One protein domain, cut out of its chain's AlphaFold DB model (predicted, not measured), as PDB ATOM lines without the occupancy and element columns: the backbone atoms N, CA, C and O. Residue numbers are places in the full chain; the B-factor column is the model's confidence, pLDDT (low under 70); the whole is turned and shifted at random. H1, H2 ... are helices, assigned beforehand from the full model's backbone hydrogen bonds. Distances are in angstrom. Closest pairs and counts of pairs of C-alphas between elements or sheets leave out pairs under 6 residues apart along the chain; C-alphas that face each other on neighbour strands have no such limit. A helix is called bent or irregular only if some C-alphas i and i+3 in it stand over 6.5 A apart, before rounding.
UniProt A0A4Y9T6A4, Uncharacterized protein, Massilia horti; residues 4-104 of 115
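What this domain is: This is residues 4 to 104 of the 115 residues of an uncharacterized protein of Massilia horti (UniProt A0A4Y9T6A4). Three longer helices, H1, H2 and H5, make a loosely aligned bundle: H2 and H5 lie side by side, and H1 slants past them. Two short helices pack outside it, H3 against the first residues of H1 and of H2, and H4 on H1. The printed part has 101 residues with five named helices, H1 to H5 in chain order, and no named strand; the class is all helix. It is compact and rounded, with a radius of gyration of the C-alphas of 12.0 A and spans of 29 by 28 by 22 A.

Where its parts are: H1, residues 4 to 18, begins at C-alpha 4 (17.970, 21.425, 115.958) and is 20.9 A long. H2, residues 31 to 47, is 25.4 A long. H3 is residues 64 to 71 and H4 residues 73 to 80. H5, residues 85 to 103, is 24.4 A long and ends at C-alpha 103 (8.579, 33.305, 112.930). H5 is irregular, with C-alphas 94 and 97 7.7 A apart, and has a kink of 52 degrees near residue 97.

How they stand to each other: The hub, H1, touches H3 with residues 4 to 8 alone; their closest C-alphas, Glu 4 and Val 68, are 6.3 A apart. H1 touches H4, closest C-alphas Glu 7 and Arg 73 at 6.7 A, and H5, Leu 15 and Ala 88 at 7.0 A. H2 is close to H1 but not clearly touching, at 7.3 A between C-alphas 37 and 12. H2 and H5 touch, C-alphas 33 and 102 at 5.2 A, at a shallow tilt of 17 degrees, opposite ways. H2 touches H3, C-alphas 34 and 64 at 5.3 A. Each O i to N i+4 pair is within hydrogen-bond range in H1, H3 and H4; 10 of 13 are in H2 and 13 of 15 in H5.

The domain as a whole: The C-alphas farthest apart, Leu 22 and Gly 59, are 32.5 A apart. Both lie in long links, residues 19 to 30 and 48 to 63. The printed part has no cut, and no printed residue is under 70 in pLDDT.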
ATOM      1  N   GLU A   4      18.544  21.528 117.302       94.81
ATOM      2  CA  GLU A   4      17.970  21.425 115.958       94.81
ATOM      3  C   GLU A   4      17.428  22.766 115.435       94.81
ATOM      4  O   GLU A   4      17.598  23.094 114.262       94.81
ATOM      5  N   LYS A   5      16.828  23.588 116.308       95.69
ATOM      6  CA  LYS A   5      16.369  24.940 115.946       95.69
ATOM      7  C   LYS A   5      17.539  25.849 115.589       95.69
ATOM      8  O   LYS A   5      17.432  26.628 114.644       95.69
ATOM      9  N   VAL A   6      18.651  25.739 116.322       95.75
ATOM     10  CA  VAL A   6      19.892  26.466 116.009       95.75
ATOM     11  C   VAL A   6      20.386  26.073 114.620       95.75
ATOM     12  O   VAL A   6      20.653  26.952 113.807       95.75
ATOM     13  N   GLU A   7      20.439  24.777 114.311       95.56
ATOM     14  CA  GLU A   7      20.885  24.302 112.997       95.56
ATOM     15  C   GLU A   7      19.987  24.795 111.857       95.56
ATOM     16  O   GLU A   7      20.488  25.279 110.841       95.56
ATOM     17  N   VAL A   8      18.661  24.748 112.023       96.19
ATOM     18  CA  VAL A   8      17.731  25.295 111.022       96.19
ATOM     19  C   VAL A   8      17.926  26.800 110.842       96.19
ATOM     20  O   VAL A   8      17.990  27.273 109.705       96.19
ATOM     21  N   LYS A   9      18.102  27.551 111.935       97.06
ATOM     22  CA  LYS A   9      18.404  28.988 111.874       97.06
ATOM     23  C   LYS A   9      19.703  29.247 111.111       97.06
ATOM     24  O   LYS A   9      19.727  30.092 110.219       97.06
ATOM     25  N   GLU A  10      20.762  28.493 111.393       95.69
ATOM     26  CA  GLU A  10      22.037  28.602 110.678       95.69
ATOM     27  C   GLU A  10      21.896  28.299 109.179       95.69
ATOM     28  O   GLU A  10      22.492  29.005 108.363       95.69
ATOM     29  N   MET A  11      21.096  27.298 108.796       95.81
ATOM     30  CA  MET A  11      20.824  26.984 107.386       95.81
ATOM     31  C   MET A  11      20.122  28.143 106.671       95.81
ATOM     32  O   MET A  11      20.565  28.560 105.596       95.81
ATOM     33  N   ILE A  12      19.081  28.714 107.285       96.75
ATOM     34  CA  ILE A  12      18.360  29.878 106.747       96.75
ATOM     35  C   ILE A  12      19.315  31.065 106.591       96.75
ATOM     36  O   ILE A  12      19.418  31.657 105.515       96.75
ATOM     37  N   GLN A  13      20.067  31.396 107.640       96.75
ATOM     38  CA  GLN A  13      21.005  32.516 107.605       96.75
ATOM     39  C   GLN A  13      22.117  32.304 106.575       96.75
ATOM     40  O   GLN A  13      22.519  33.243 105.889       96.75
ATOM     41  N   SER A  14      22.605  31.071 106.433       94.88
ATOM     42  CA  SER A  14      23.588  30.690 105.417       94.88
ATOM     43  C   SER A  14      23.042  30.894 103.999       94.88
ATOM     44  O   SER A  14      23.756  31.423 103.145       94.88
ATOM     45  N   LEU A  15      21.765  30.579 103.757       94.81
ATOM     46  CA  LEU A  15      21.095  30.849 102.481       94.81
ATOM     47  C   LEU A  15      21.011  32.357 102.185       94.81
ATOM     48  O   LEU A  15      21.356  32.781 101.082       94.81
ATOM     49  N   TYR A  16      20.621  33.174 103.169       96.56
ATOM     50  CA  TYR A  16      20.558  34.639 103.034       96.56
ATOM     51  C   TYR A  16      21.929  35.256 102.743       96.56
ATOM     52  O   TYR A  16      22.064  36.066 101.823       96.56
ATOM     53  N   ARG A  17      22.955  34.839 103.495       95.75
ATOM     54  CA  ARG A  17      24.342  35.286 103.302       95.75
ATOM     55  C   ARG A  17      24.860  34.887 101.925       95.75
ATOM     56  O   ARG A  17      25.432  35.720 101.232       95.75
ATOM     57  N   PHE A  18      24.608  33.648 101.499       94.12
ATOM     58  CA  PHE A  18      24.971  33.185 100.160       94.12
ATOM     59  C   PHE A  18      24.322  34.031  99.061       94.12
ATOM     60  O   PHE A  18      24.990  34.405  98.104       94.12
ATOM     61  N   ALA A  19      23.042  34.373  99.217       95.00
ATOM     62  CA  ALA A  19      22.293  35.186  98.264       95.00
ATOM     63  C   ALA A  19      22.615  36.692  98.333       95.00
ATOM     64  O   ALA A  19      22.058  37.467  97.550       95.00
ATOM     65  N   ASN A  20      23.482  37.118  99.260       96.31
ATOM     66  CA  ASN A  20      23.779  38.518  99.563       96.31
ATOM     67  C   ASN A  20      22.501  39.363  99.747       96.31
ATOM     68  O   ASN A  20      22.296  40.383  99.081       96.31
ATOM     69  N   ILE A  21      21.581  38.871 100.585       95.31
ATOM     70  CA  ILE A  21      20.337  39.562 100.941       95.31
ATOM     71  C   ILE A  21      20.437  40.054 102.383       95.31
ATOM     72  O   ILE A  21      20.693  39.273 103.298       95.31
ATOM     73  N   LEU A  22      20.202  41.357 102.558       93.38
ATOM     74  CA  LEU A  22      20.162  42.037 103.848       93.38
ATOM     75  C   LEU A  22      18.752  42.607 104.121       93.38
ATOM     76  O   LEU A  22      18.079  43.016 103.168       93.38
ATOM     77  N   PRO A  23      18.317  42.673 105.394       93.81
ATOM     78  CA  PRO A  23      18.977  42.073 106.556       93.81
ATOM     79  C   PRO A  23      18.948  40.536 106.493       93.81
ATOM     80  O   PRO A  23      18.077  39.940 105.857       93.81
ATOM     81  N   VAL A  24      19.934  39.894 107.127       96.56
ATOM     82  CA  VAL A  24      19.912  38.438 107.320       96.56
ATOM     83  C   VAL A  24      18.775  38.116 108.284       96.56
ATOM     84  O   VAL A  24      18.645  38.774 109.311       96.56
ATOM     85  N   TRP A  25      17.965  37.113 107.949       96.12
ATOM     86  CA  TRP A  25      16.842  36.692 108.782       96.12
ATOM     87  C   TRP A  25      17.289  36.307 110.202       96.12
ATOM     88  O   TRP A  25      18.242  35.537 110.374       96.12
ATOM     89  N   ASP A  26      16.590  36.820 111.216       95.44
ATOM     90  CA  ASP A  26      16.930  36.595 112.628       95.44
ATOM     91  C   ASP A  26      15.738  36.168 113.499       95.44
ATOM     92  O   ASP A  26      15.827  36.161 114.725       95.44
ATOM     93  N   GLY A  27      14.634  35.746 112.879       94.44
ATOM     94  CA  GLY A  27      13.457  35.263 113.598       94.44
ATOM     95  C   GLY A  27      13.701  34.006 114.447       94.44
ATOM     96  O   GLY A  27      14.776  33.385 114.440       94.44
ATOM     97  N   GLU A  28      12.672  33.625 115.203       95.06
ATOM     98  CA  GLU A  28      12.659  32.389 115.985       95.06
ATOM     99  C   GLU A  28      12.203  31.200 115.137       95.06
ATOM    100  O   GLU A  28      11.267  31.295 114.346       95.06
ATOM    101  N   VAL A  29      12.873  30.055 115.296       95.88
ATOM    102  CA  VAL A  29      12.519  28.831 114.570       95.88
ATOM    103  C   VAL A  29      11.424  28.072 115.313       95.88
ATOM    104  O   VAL A  29      11.603  27.644 116.456       95.88
ATOM    105  N   ASN A  30      10.326  27.831 114.605       94.19
ATOM    106  CA  ASN A  30       9.221  26.963 114.994       94.19
ATOM    107  C   ASN A  30       8.837  26.034 113.821       94.19
ATOM    108  O   ASN A  30       9.499  26.023 112.778       94.19
ATOM    109  N   ASP A  31       7.782  25.238 113.991       92.62
ATOM    110  CA  ASP A  31       7.357  24.268 112.975       92.62
ATOM    111  C   ASP A  31       6.856  24.924 111.679       92.62
ATOM    112  O   ASP A  31       7.061  24.379 110.592       92.62
ATOM    113  N   ASP A  32       6.258  26.114 111.753       93.38
ATOM    114  CA  ASP A  32       5.832  26.844 110.559       93.38
ATOM    115  C   ASP A  32       7.034  27.406 109.791       93.38
ATOM    116  O   ASP A  32       7.064  27.332 108.561       93.38
ATOM    117  N   VAL A  33       8.069  27.881 110.491       95.50
ATOM    118  CA  VAL A  33       9.344  28.282 109.870       95.50
ATOM    119  C   VAL A  33       9.989  27.094 109.163       95.50
ATOM    120  O   VAL A  33      10.433  27.232 108.022       95.50
ATOM    121  N   ALA A  34       9.999  25.916 109.793       94.81
ATOM    122  CA  ALA A  34      10.507  24.699 109.167       94.81
ATOM    123  C   ALA A  34       9.714  24.328 107.906       94.81
ATOM    124  O   ALA A  34      10.313  24.001 106.878       94.81
ATOM    125  N   ALA A  35       8.386  24.453 107.941       94.00
ATOM    126  CA  ALA A  35       7.546  24.178 106.782       94.00
ATOM    127  C   ALA A  35       7.848  25.137 105.618       94.00
ATOM    128  O   ALA A  35       8.052  24.681 104.491       94.00
ATOM    129  N   VAL A  36       7.943  26.444 105.890       94.88
ATOM    130  CA  VAL A  36       8.290  27.467 104.887       94.88
ATOM    131  C   VAL A  36       9.670  27.220 104.310       94.88
ATOM    132  O   VAL A  36       9.834  27.180 103.092       94.88
ATOM    133  N   PHE A  37      10.665  27.044 105.177       95.06
ATOM    134  CA  PHE A  37      12.035  26.836 104.740       95.06
ATOM    135  C   PHE A  37      12.161  25.550 103.930       95.06
ATOM    136  O   PHE A  37      12.834  25.529 102.904       95.06
ATOM    137  N   GLY A  38      11.434  24.500 104.310       93.81
ATOM    138  CA  GLY A  38      11.313  23.318 103.481       93.81
ATOM    139  C   GLY A  38      10.823  23.661 102.073       93.81
ATOM    140  O   GLY A  38      11.464  23.289 101.092       93.81
ATOM    141  N   THR A  39       9.712  24.389 101.951       92.81
ATOM    142  CA  THR A  39       9.175  24.795 100.641       92.81
ATOM    143  C   THR A  39      10.188  25.612  99.841       92.81
ATOM    144  O   THR A  39      10.345  25.376  98.646       92.81
ATOM    145  N   MET A  40      10.954  26.493 100.491       93.50
ATOM    146  CA  MET A  40      12.059  27.205  99.845       93.50
ATOM    147  C   MET A  40      13.082  26.230  99.244       93.50
ATOM    148  O   MET A  40      13.429  26.359  98.073       93.50
ATOM    149  N   ILE A  41      13.525  25.218 100.000       92.50
ATOM    150  CA  ILE A  41      14.458  24.195  99.500       92.50
ATOM    151  C   ILE A  41      13.858  23.398  98.338       92.50
ATOM    152  O   ILE A  41      14.548  23.143  97.352       92.50
ATOM    153  N   ALA A  42      12.580  23.030  98.402       90.31
ATOM    154  CA  ALA A  42      11.917  22.356  97.290       90.31
ATOM    155  C   ALA A  42      11.903  23.225  96.021       90.31
ATOM    156  O   ALA A  42      12.252  22.745  94.945       90.31
ATOM    157  N   GLU A  43      11.587  24.516  96.145       90.94
ATOM    158  CA  GLU A  43      11.559  25.436  95.005       90.94
ATOM    159  C   GLU A  43      12.941  25.724  94.421       90.94
ATOM    160  O   GLU A  43      13.053  25.923  93.211       90.94
ATOM    161  N   THR A  44      14.010  25.673  95.226       88.88
ATOM    162  CA  THR A  44      15.367  25.813  94.670       88.88
ATOM    163  C   THR A  44      15.695  24.734  93.637       88.88
ATOM    164  O   THR A  44      16.463  25.007  92.720       88.88
ATOM    165  N   ARG A  45      15.052  23.557  93.697       85.25
ATOM    166  CA  ARG A  45      15.234  22.479  92.709       85.25
ATOM    167  C   ARG A  45      14.731  22.847  91.319       85.25
ATOM    168  O   ARG A  45      15.205  22.298  90.333       85.25
ATOM    169  N   ALA A  46      13.766  23.762  91.228       83.69
ATOM    170  CA  ALA A  46      13.221  24.197  89.946       83.69
ATOM    171  C   ALA A  46      14.204  25.091  89.171       83.69
ATOM    172  O   ALA A  46      14.088  25.220  87.956       83.69
ATOM    173  N   CYS A  47      15.164  25.715  89.863       84.88
ATOM    174  CA  CYS A  47      16.125  26.648  89.270       84.88
ATOM    175  C   CYS A  47      17.596  26.345  89.604       84.88
ATOM    176  O   CYS A  47      18.477  27.158  89.310       84.88
ATOM    177  N   SER A  48      17.884  25.199  90.221       87.06
ATOM    178  CA  SER A  48      19.233  24.756  90.572       87.06
ATOM    179  C   SER A  48      19.284  23.239  90.762       87.06
ATOM    180  O   SER A  48      18.325  22.626  91.217       87.06
ATOM    181  N   ASN A  49      20.445  22.640  90.483       80.81
ATOM    182  CA  ASN A  49      20.709  21.227  90.771       80.81
ATOM    183  C   ASN A  49      20.910  20.950  92.274       80.81
ATOM    184  O   ASN A  49      20.947  19.792  92.697       80.81
ATOM    185  N   ALA A  50      21.042  21.996  93.095       84.88
ATOM    186  CA  ALA A  50      21.153  21.852  94.538       84.88
ATOM    187  C   ALA A  50      19.884  21.221  95.130       84.88
ATOM    188  O   ALA A  50      18.761  21.525  94.733       84.88
ATOM    189  N   PHE A  51      20.075  20.336  96.110       87.12
ATOM    190  CA  PHE A  51      19.001  19.682  96.868       87.12
ATOM    191  C   PHE A  51      18.028  18.812  96.050       87.12
ATOM    192  O   PHE A  51      17.031  18.353  96.605       87.12
ATOM    193  N   GLY A  52      18.309  18.521  94.772       83.56
ATOM    194  CA  GLY A  52      17.444  17.684  93.927       83.56
ATOM    195  C   GLY A  52      17.200  16.274  94.482       83.56
ATOM    196  O   GLY A  52      16.122  15.714  94.308       83.56
ATOM    197  N   TRP A  53      18.172  15.738  95.221       85.12
ATOM    198  CA  TRP A  53      18.131  14.411  95.842       85.12
ATOM    199  C   TRP A  53      17.363  14.364  97.173       85.12
ATOM    200  O   TRP A  53      17.075  13.280  97.677       85.12
ATOM    201  N   VAL A  54      17.055  15.516  97.778       87.44
ATOM    202  CA  VAL A  54      16.454  15.562  99.115       87.44
ATOM    203  C   VAL A  54      15.036  14.977  99.021       87.44
ATOM    204  O   VAL A  54      14.252  15.405  98.167       87.44
ATOM    205  N   PRO A  55      14.648  13.995  99.848       87.75
ATOM    206  CA  PRO A  55      13.321  13.392  99.744       87.75
ATOM    207  C   PRO A  55      12.224  14.404 100.086       87.75
ATOM    208  O   PRO A  55      12.499  15.468 100.637       87.75
ATOM    209  N   LYS A  56      10.966  14.091  99.766       87.69
ATOM    210  CA  LYS A  56       9.825  14.888 100.241       87.69
ATOM    211  C   LYS A  56       9.554  14.575 101.720       87.69
ATOM    212  O   LYS A  56       9.702  13.417 102.122       87.69
ATOM    213  N   PRO A  57       9.161  15.561 102.541       88.75
ATOM    214  CA  PRO A  57       8.828  15.321 103.933       88.75
ATOM    215  C   PRO A  57       7.517  14.533 104.071       88.75
ATOM    216  O   PRO A  57       6.613  14.691 103.241       88.75
ATOM    217  N   PRO A  58       7.372  13.712 105.129       81.38
ATOM    218  CA  PRO A  58       6.116  13.033 105.433       81.38
ATOM    219  C   PRO A  58       4.964  14.043 105.543       81.38
ATOM    220  O   PRO A  58       5.092  15.065 106.212       81.38
ATOM    221  N   GLY A  59       3.845  13.791 104.859       80.06
ATOM    222  CA  GLY A  59       2.688  14.701 104.869       80.06
ATOM    223  C   GLY A  59       2.884  16.022 104.104       80.06
ATOM    224  O   GLY A  59       2.043  16.916 104.198       80.06
ATOM    225  N   GLY A  60       3.979  16.165 103.346       82.50
ATOM    226  CA  GLY A  60       4.228  17.321 102.477       82.50
ATOM    227  C   GLY A  60       4.649  18.602 103.205       82.50
ATOM    228  O   GLY A  60       4.730  19.652 102.566       82.50
ATOM    229  N   ARG A  61       4.927  18.530 104.516       88.50
ATOM    230  CA  ARG A  61       5.404  19.650 105.344       88.50
ATOM    231  C   ARG A  61       6.680  19.260 106.083       88.50
ATOM    232  O   ARG A  61       6.700  18.270 106.805       88.50
ATOM    233  N   ALA A  62       7.741  20.041 105.906       92.50
ATOM    234  CA  ALA A  62       9.007  19.801 106.586       92.50
ATOM    235  C   ALA A  62       8.915  20.199 108.068       92.50
ATOM    236  O   ALA A  62       8.518  21.319 108.379       92.50
ATOM    237  N   SER A  63       9.300  19.295 108.971       94.00
ATOM    238  CA  SER A  63       9.506  19.602 110.391       94.00
ATOM    239  C   SER A  63      10.961  19.996 110.662       94.00
ATOM    240  O   SER A  63      11.849  19.732 109.846       94.00
ATOM    241  N   ILE A  64      11.222  20.576 111.836       94.94
ATOM    242  CA  ILE A  64      12.581  20.908 112.299       94.94
ATOM    243  C   ILE A  64      13.471  19.654 112.295       94.94
ATOM    244  O   ILE A  64      14.516  19.628 111.645       94.94
ATOM    245  N   THR A  65      13.009  18.588 112.953       94.50
ATOM    246  CA  THR A  65      13.701  17.290 113.031       94.50
ATOM    247  C   THR A  65      13.964  16.696 111.651       94.50
ATOM    248  O   THR A  65      15.031  16.144 111.385       94.50
ATOM    249  N   TRP A  66      13.002  16.823 110.736       94.38
ATOM    250  CA  TRP A  66      13.140  16.319 109.379       94.38
ATOM    251  C   TRP A  66      14.196  17.101 108.593       94.38
ATOM    252  O   TRP A  66      15.048  16.483 107.956       94.38
ATOM    253  N   LEU A  67      14.188  18.436 108.680       94.44
ATOM    254  CA  LEU A  67      15.194  19.282 108.035       94.44
ATOM    255  C   LEU A  67      16.594  18.940 108.530       94.44
ATOM    256  O   LEU A  67      17.473  18.717 107.711       94.44
ATOM    257  N   VAL A  68      16.803  18.835 109.841       94.81
ATOM    258  CA  VAL A  68      18.120  18.483 110.394       94.81
ATOM    259  C   VAL A  68      18.546  17.081 109.962       94.81
ATOM    260  O   VAL A  68      19.686  16.874 109.551       94.81
ATOM    261  N   ARG A  69      17.626  16.112 109.962       93.75
ATOM    262  CA  ARG A  69      17.932  14.738 109.547       93.75
ATOM    263  C   ARG A  69      18.305  14.625 108.066       93.75
ATOM    264  O   ARG A  69      19.157  13.810 107.731       93.75
ATOM    265  N   GLN A  70      17.660  15.393 107.187       92.62
ATOM    266  CA  GLN A  70      17.896  15.318 105.738       92.62
ATOM    267  C   GLN A  70      18.972  16.288 105.247       92.62
ATOM    268  O   GLN A  70      19.705  15.983 104.312       92.62
ATOM    269  N   LEU A  71      19.063  17.465 105.859       89.38
ATOM    270  CA  LEU A  71      19.904  18.584 105.437       89.38
ATOM    271  C   LEU A  71      20.921  18.975 106.509       89.38
ATOM    272  O   LEU A  71      21.404  20.099 106.470       89.38
ATOM    273  N   GLY A  72      21.257  18.095 107.456       86.38
ATOM    274  CA  GLY A  72      22.192  18.405 108.544       86.38
ATOM    275  C   GLY A  72      23.409  19.208 108.069       86.38
ATOM    276  O   GLY A  72      23.871  19.046 106.937       86.38
ATOM    277  N   ARG A  73      23.923  20.105 108.916       81.75
ATOM    278  CA  ARG A  73      24.800  21.235 108.527       81.75
ATOM    279  C   ARG A  73      25.867  20.938 107.457       81.75
ATOM    280  O   ARG A  73      26.086  21.768 106.573       81.75
ATOM    281  N   GLY A  74      26.550  19.793 107.525       83.75
ATOM    282  CA  GLY A  74      27.563  19.396 106.536       83.75
ATOM    283  C   GLY A  74      26.989  19.165 105.134       83.75
ATOM    284  O   GLY A  74      27.516  19.681 104.147       83.75
ATOM    285  N   VAL A  75      25.861  18.463 105.057       86.06
ATOM    286  CA  VAL A  75      25.130  18.193 103.818       86.06
ATOM    287  C   VAL A  75      24.624  19.495 103.210       86.06
ATOM    288  O   VAL A  75      24.908  19.777 102.045       86.06
ATOM    289  N   PHE A  76      23.938  20.331 103.996       90.25
ATOM    290  CA  PHE A  76      23.427  21.605 103.491       90.25
ATOM    291  C   PHE A  76      24.540  22.477 102.911       90.25
ATOM    292  O   PHE A  76      24.415  22.974 101.794       90.25
ATOM    293  N   ASN A  77      25.657  22.626 103.627       87.19
ATOM    294  CA  ASN A  77      26.769  23.447 103.155       87.19
ATOM    295  C   ASN A  77      27.454  22.874 101.906       87.19
ATOM    296  O   ASN A  77      27.859  23.656 101.045       87.19
ATOM    297  N   SER A  78      27.540  21.546 101.777       87.62
ATOM    298  CA  SER A  78      28.070  20.895 100.575       87.62
ATOM    299  C   SER A  78      27.225  21.234  99.343       87.62
ATOM    300  O   SER A  78      27.752  21.737  98.350       87.62
ATOM    301  N   TYR A  79      25.901  21.077  99.428       86.38
ATOM    302  CA  TYR A  79      25.009  21.339  98.293       86.38
ATOM    303  C   TYR A  79      24.723  22.823  98.061       86.38
ATOM    304  O   TYR A  79      24.477  23.222  96.926       86.38
ATOM    305  N   ARG A  80      24.842  23.672  99.088       87.00
ATOM    306  CA  ARG A  80      24.773  25.133  98.937       87.00
ATOM    307  C   ARG A  80      25.823  25.653  97.953       87.00
ATOM    308  O   ARG A  80      25.555  26.624  97.262       87.00
ATOM    309  N   SER A  81      26.992  25.013  97.850       82.62
ATOM    310  CA  SER A  81      28.012  25.397  96.857       82.62
ATOM    311  C   SER A  81      27.562  25.189  95.403       82.62
ATOM    312  O   SER A  81      28.056  25.865  94.506       82.62
ATOM    313  N   GLN A  82      26.594  24.297  95.179       87.62
ATOM    314  CA  GLN A  82      25.999  24.001  93.872       87.62
ATOM    315  C   GLN A  82      24.737  24.839  93.608       87.62
ATOM    316  O   GLN A  82      24.129  24.742  92.538       87.62
ATOM    317  N   LEU A  83      24.309  25.639  94.589       90.00
ATOM    318  CA  LEU A  83      23.120  26.465  94.486       90.00
ATOM    319  C   LEU A  83      23.383  27.636  93.539       90.00
ATOM    320  O   LEU A  83      24.395  28.323  93.641       90.00
ATOM    321  N   SER A  84      22.448  27.910  92.634       93.19
ATOM    322  CA  SER A  84      22.523  29.116  91.809       93.19
ATOM    323  C   SER A  84      22.248  30.360  92.660       93.19
ATOM    324  O   SER A  84      21.244  30.427  93.374       93.19
ATOM    325  N   PHE A  85      23.110  31.373  92.556       92.75
ATOM    326  CA  PHE A  85      22.957  32.642  93.274       92.75
ATOM    327  C   PHE A  85      21.633  33.349  92.940       92.75
ATOM    328  O   PHE A  85      20.928  33.819  93.835       92.75
ATOM    329  N   THR A  86      21.251  33.390  91.660       93.75
ATOM    330  CA  THR A  86      19.995  34.019  91.218       93.75
ATOM    331  C   THR A  86      18.774  33.232  91.690       93.75
ATOM    332  O   THR A  86      17.793  33.837  92.121       93.75
ATOM    333  N   CYS A  87      18.861  31.900  91.698       94.00
ATOM    334  CA  CYS A  87      17.823  31.014  92.223       94.00
ATOM    335  C   CYS A  87      17.616  31.225  93.731       94.00
ATOM    336  O   CYS A  87      16.490  31.447  94.177       94.00
ATOM    337  N   ALA A  88      18.704  31.259  94.512       94.81
ATOM    338  CA  ALA A  88      18.651  31.531  95.947       94.81
ATOM    339  C   ALA A  88      17.979  32.879  96.244       94.81
ATOM    340  O   ALA A  88      17.087  32.958  97.090       94.81
ATOM    341  N   ARG A  89      18.354  33.933  95.503       96.00
ATOM    342  CA  ARG A  89      17.734  35.259  95.632       96.00
ATOM    343  C   ARG A  89      16.248  35.229  95.305       96.00
ATOM    344  O   ARG A  89      15.460  35.764  96.077       96.00
ATOM    345  N   ALA A  90      15.863  34.608  94.191       95.25
ATOM    346  CA  ALA A  90      14.469  34.530  93.765       95.25
ATOM    347  C   ALA A  90      13.591  33.835  94.817       95.25
ATOM    348  O   ALA A  90      12.551  34.371  95.202       95.25
ATOM    349  N   VAL A  91      14.046  32.692  95.340       95.31
ATOM    350  CA  VAL A  91      13.335  31.946  96.387       95.31
ATOM    351  C   VAL A  91      13.229  32.766  97.676       95.31
ATOM    352  O   VAL A  91      12.137  32.874  98.232       95.31
ATOM    353  N   ILE A  92      14.312  33.408  98.134       96.31
ATOM    354  CA  ILE A  92      14.248  34.275  99.321       96.31
ATOM    355  C   ILE A  92      13.271  35.432  99.103       96.31
ATOM    356  O   ILE A  92      12.436  35.682  99.966       96.31
ATOM    357  N   TYR A  93      13.316  36.135  97.969       95.62
ATOM    358  CA  TYR A  93      12.396  37.252  97.728       95.62
ATOM    359  C   TYR A  93      10.933  36.820  97.707       95.62
ATOM    360  O   TYR A  93      10.084  37.553  98.213       95.62
ATOM    361  N   LYS A  94      10.656  35.630  97.171       95.06
ATOM    362  CA  LYS A  94       9.314  35.055  97.136       95.06
ATOM    363  C   LYS A  94       8.804  34.676  98.530       95.06
ATOM    364  O   LYS A  94       7.630  34.895  98.817       95.06
ATOM    365  N   TRP A  95       9.669  34.148  99.396       95.31
ATOM    366  CA  TRP A  95       9.261  33.544 100.671       95.31
ATOM    367  C   TRP A  95       9.631  34.335 101.929       95.31
ATOM    368  O   TRP A  95       9.157  33.989 103.004       95.31
ATOM    369  N   LYS A  96      10.413  35.418 101.846       95.25
ATOM    370  CA  LYS A  96      10.873  36.168 103.032       95.25
ATOM    371  C   LYS A  96       9.732  36.644 103.936       95.25
ATOM    372  O   LYS A  96       9.823  36.507 105.147       95.25
ATOM    373  N   SER A  97       8.640  37.159 103.366       93.75
ATOM    374  CA  SER A  97       7.506  37.659 104.154       93.75
ATOM    375  C   SER A  97       6.766  36.517 104.843       93.75
ATOM    376  O   SER A  97       6.341  36.643 105.985       93.75
ATOM    377  N   ALA A  98       6.645  35.383 104.154       94.19
ATOM    378  CA  ALA A  98       6.082  34.154 104.696       94.19
ATOM    379  C   ALA A  98       6.937  33.624 105.859       94.19
ATOM    380  O   ALA A  98       6.404  33.293 106.914       94.19
ATOM    381  N   LEU A  99       8.259  33.605 105.690       94.88
ATOM    382  CA  LEU A  99       9.209  33.186 106.717       94.88
ATOM    383  C   LEU A  99       9.118  34.065 107.975       94.88
ATOM    384  O   LEU A  99       9.136  33.535 109.082       94.88
ATOM    385  N   GLU A 100       8.951  35.381 107.815       94.50
ATOM    386  CA  GLU A 100       8.765  36.285 108.958       94.50
ATOM    387  C   GLU A 100       7.405  36.143 109.634       94.50
ATOM    388  O   GLU A 100       7.328  36.117 110.855       94.50
ATOM    389  N   MET A 101       6.318  35.977 108.882       92.44
ATOM    390  CA  MET A 101       5.020  35.694 109.504       92.44
ATOM    391  C   MET A 101       5.045  34.375 110.285       92.44
ATOM    392  O   MET A 101       4.502  34.300 111.387       92.44
ATOM    393  N   ALA A 102       5.717  33.357 109.740       93.00
ATOM    394  CA  ALA A 102       5.899  32.085 110.421       93.00
ATOM    395  C   ALA A 102       6.703  32.243 111.719       93.00
ATOM    396  O   ALA A 102       6.328  31.651 112.728       93.00
ATOM    397  N   SER A 103       7.758  33.066 111.731       94.00
ATOM    398  CA  SER A 103       8.579  33.305 112.930       94.00
ATOM    399  C   SER A 103       7.779  33.942 114.074       94.00
ATOM    400  O   SER A 103       7.997  33.613 115.236       94.00
ATOM    401  N   LEU A 104       6.780  34.763 113.738       92.00
ATOM    402  CA  LEU A 104       5.847  35.390 114.681       92.00
ATOM    403  C   LEU A 104       4.721  34.452 115.164       92.00
ATOM    404  O   LEU A 104       3.844  34.883 115.910       92.00
TER     405      LEU A 104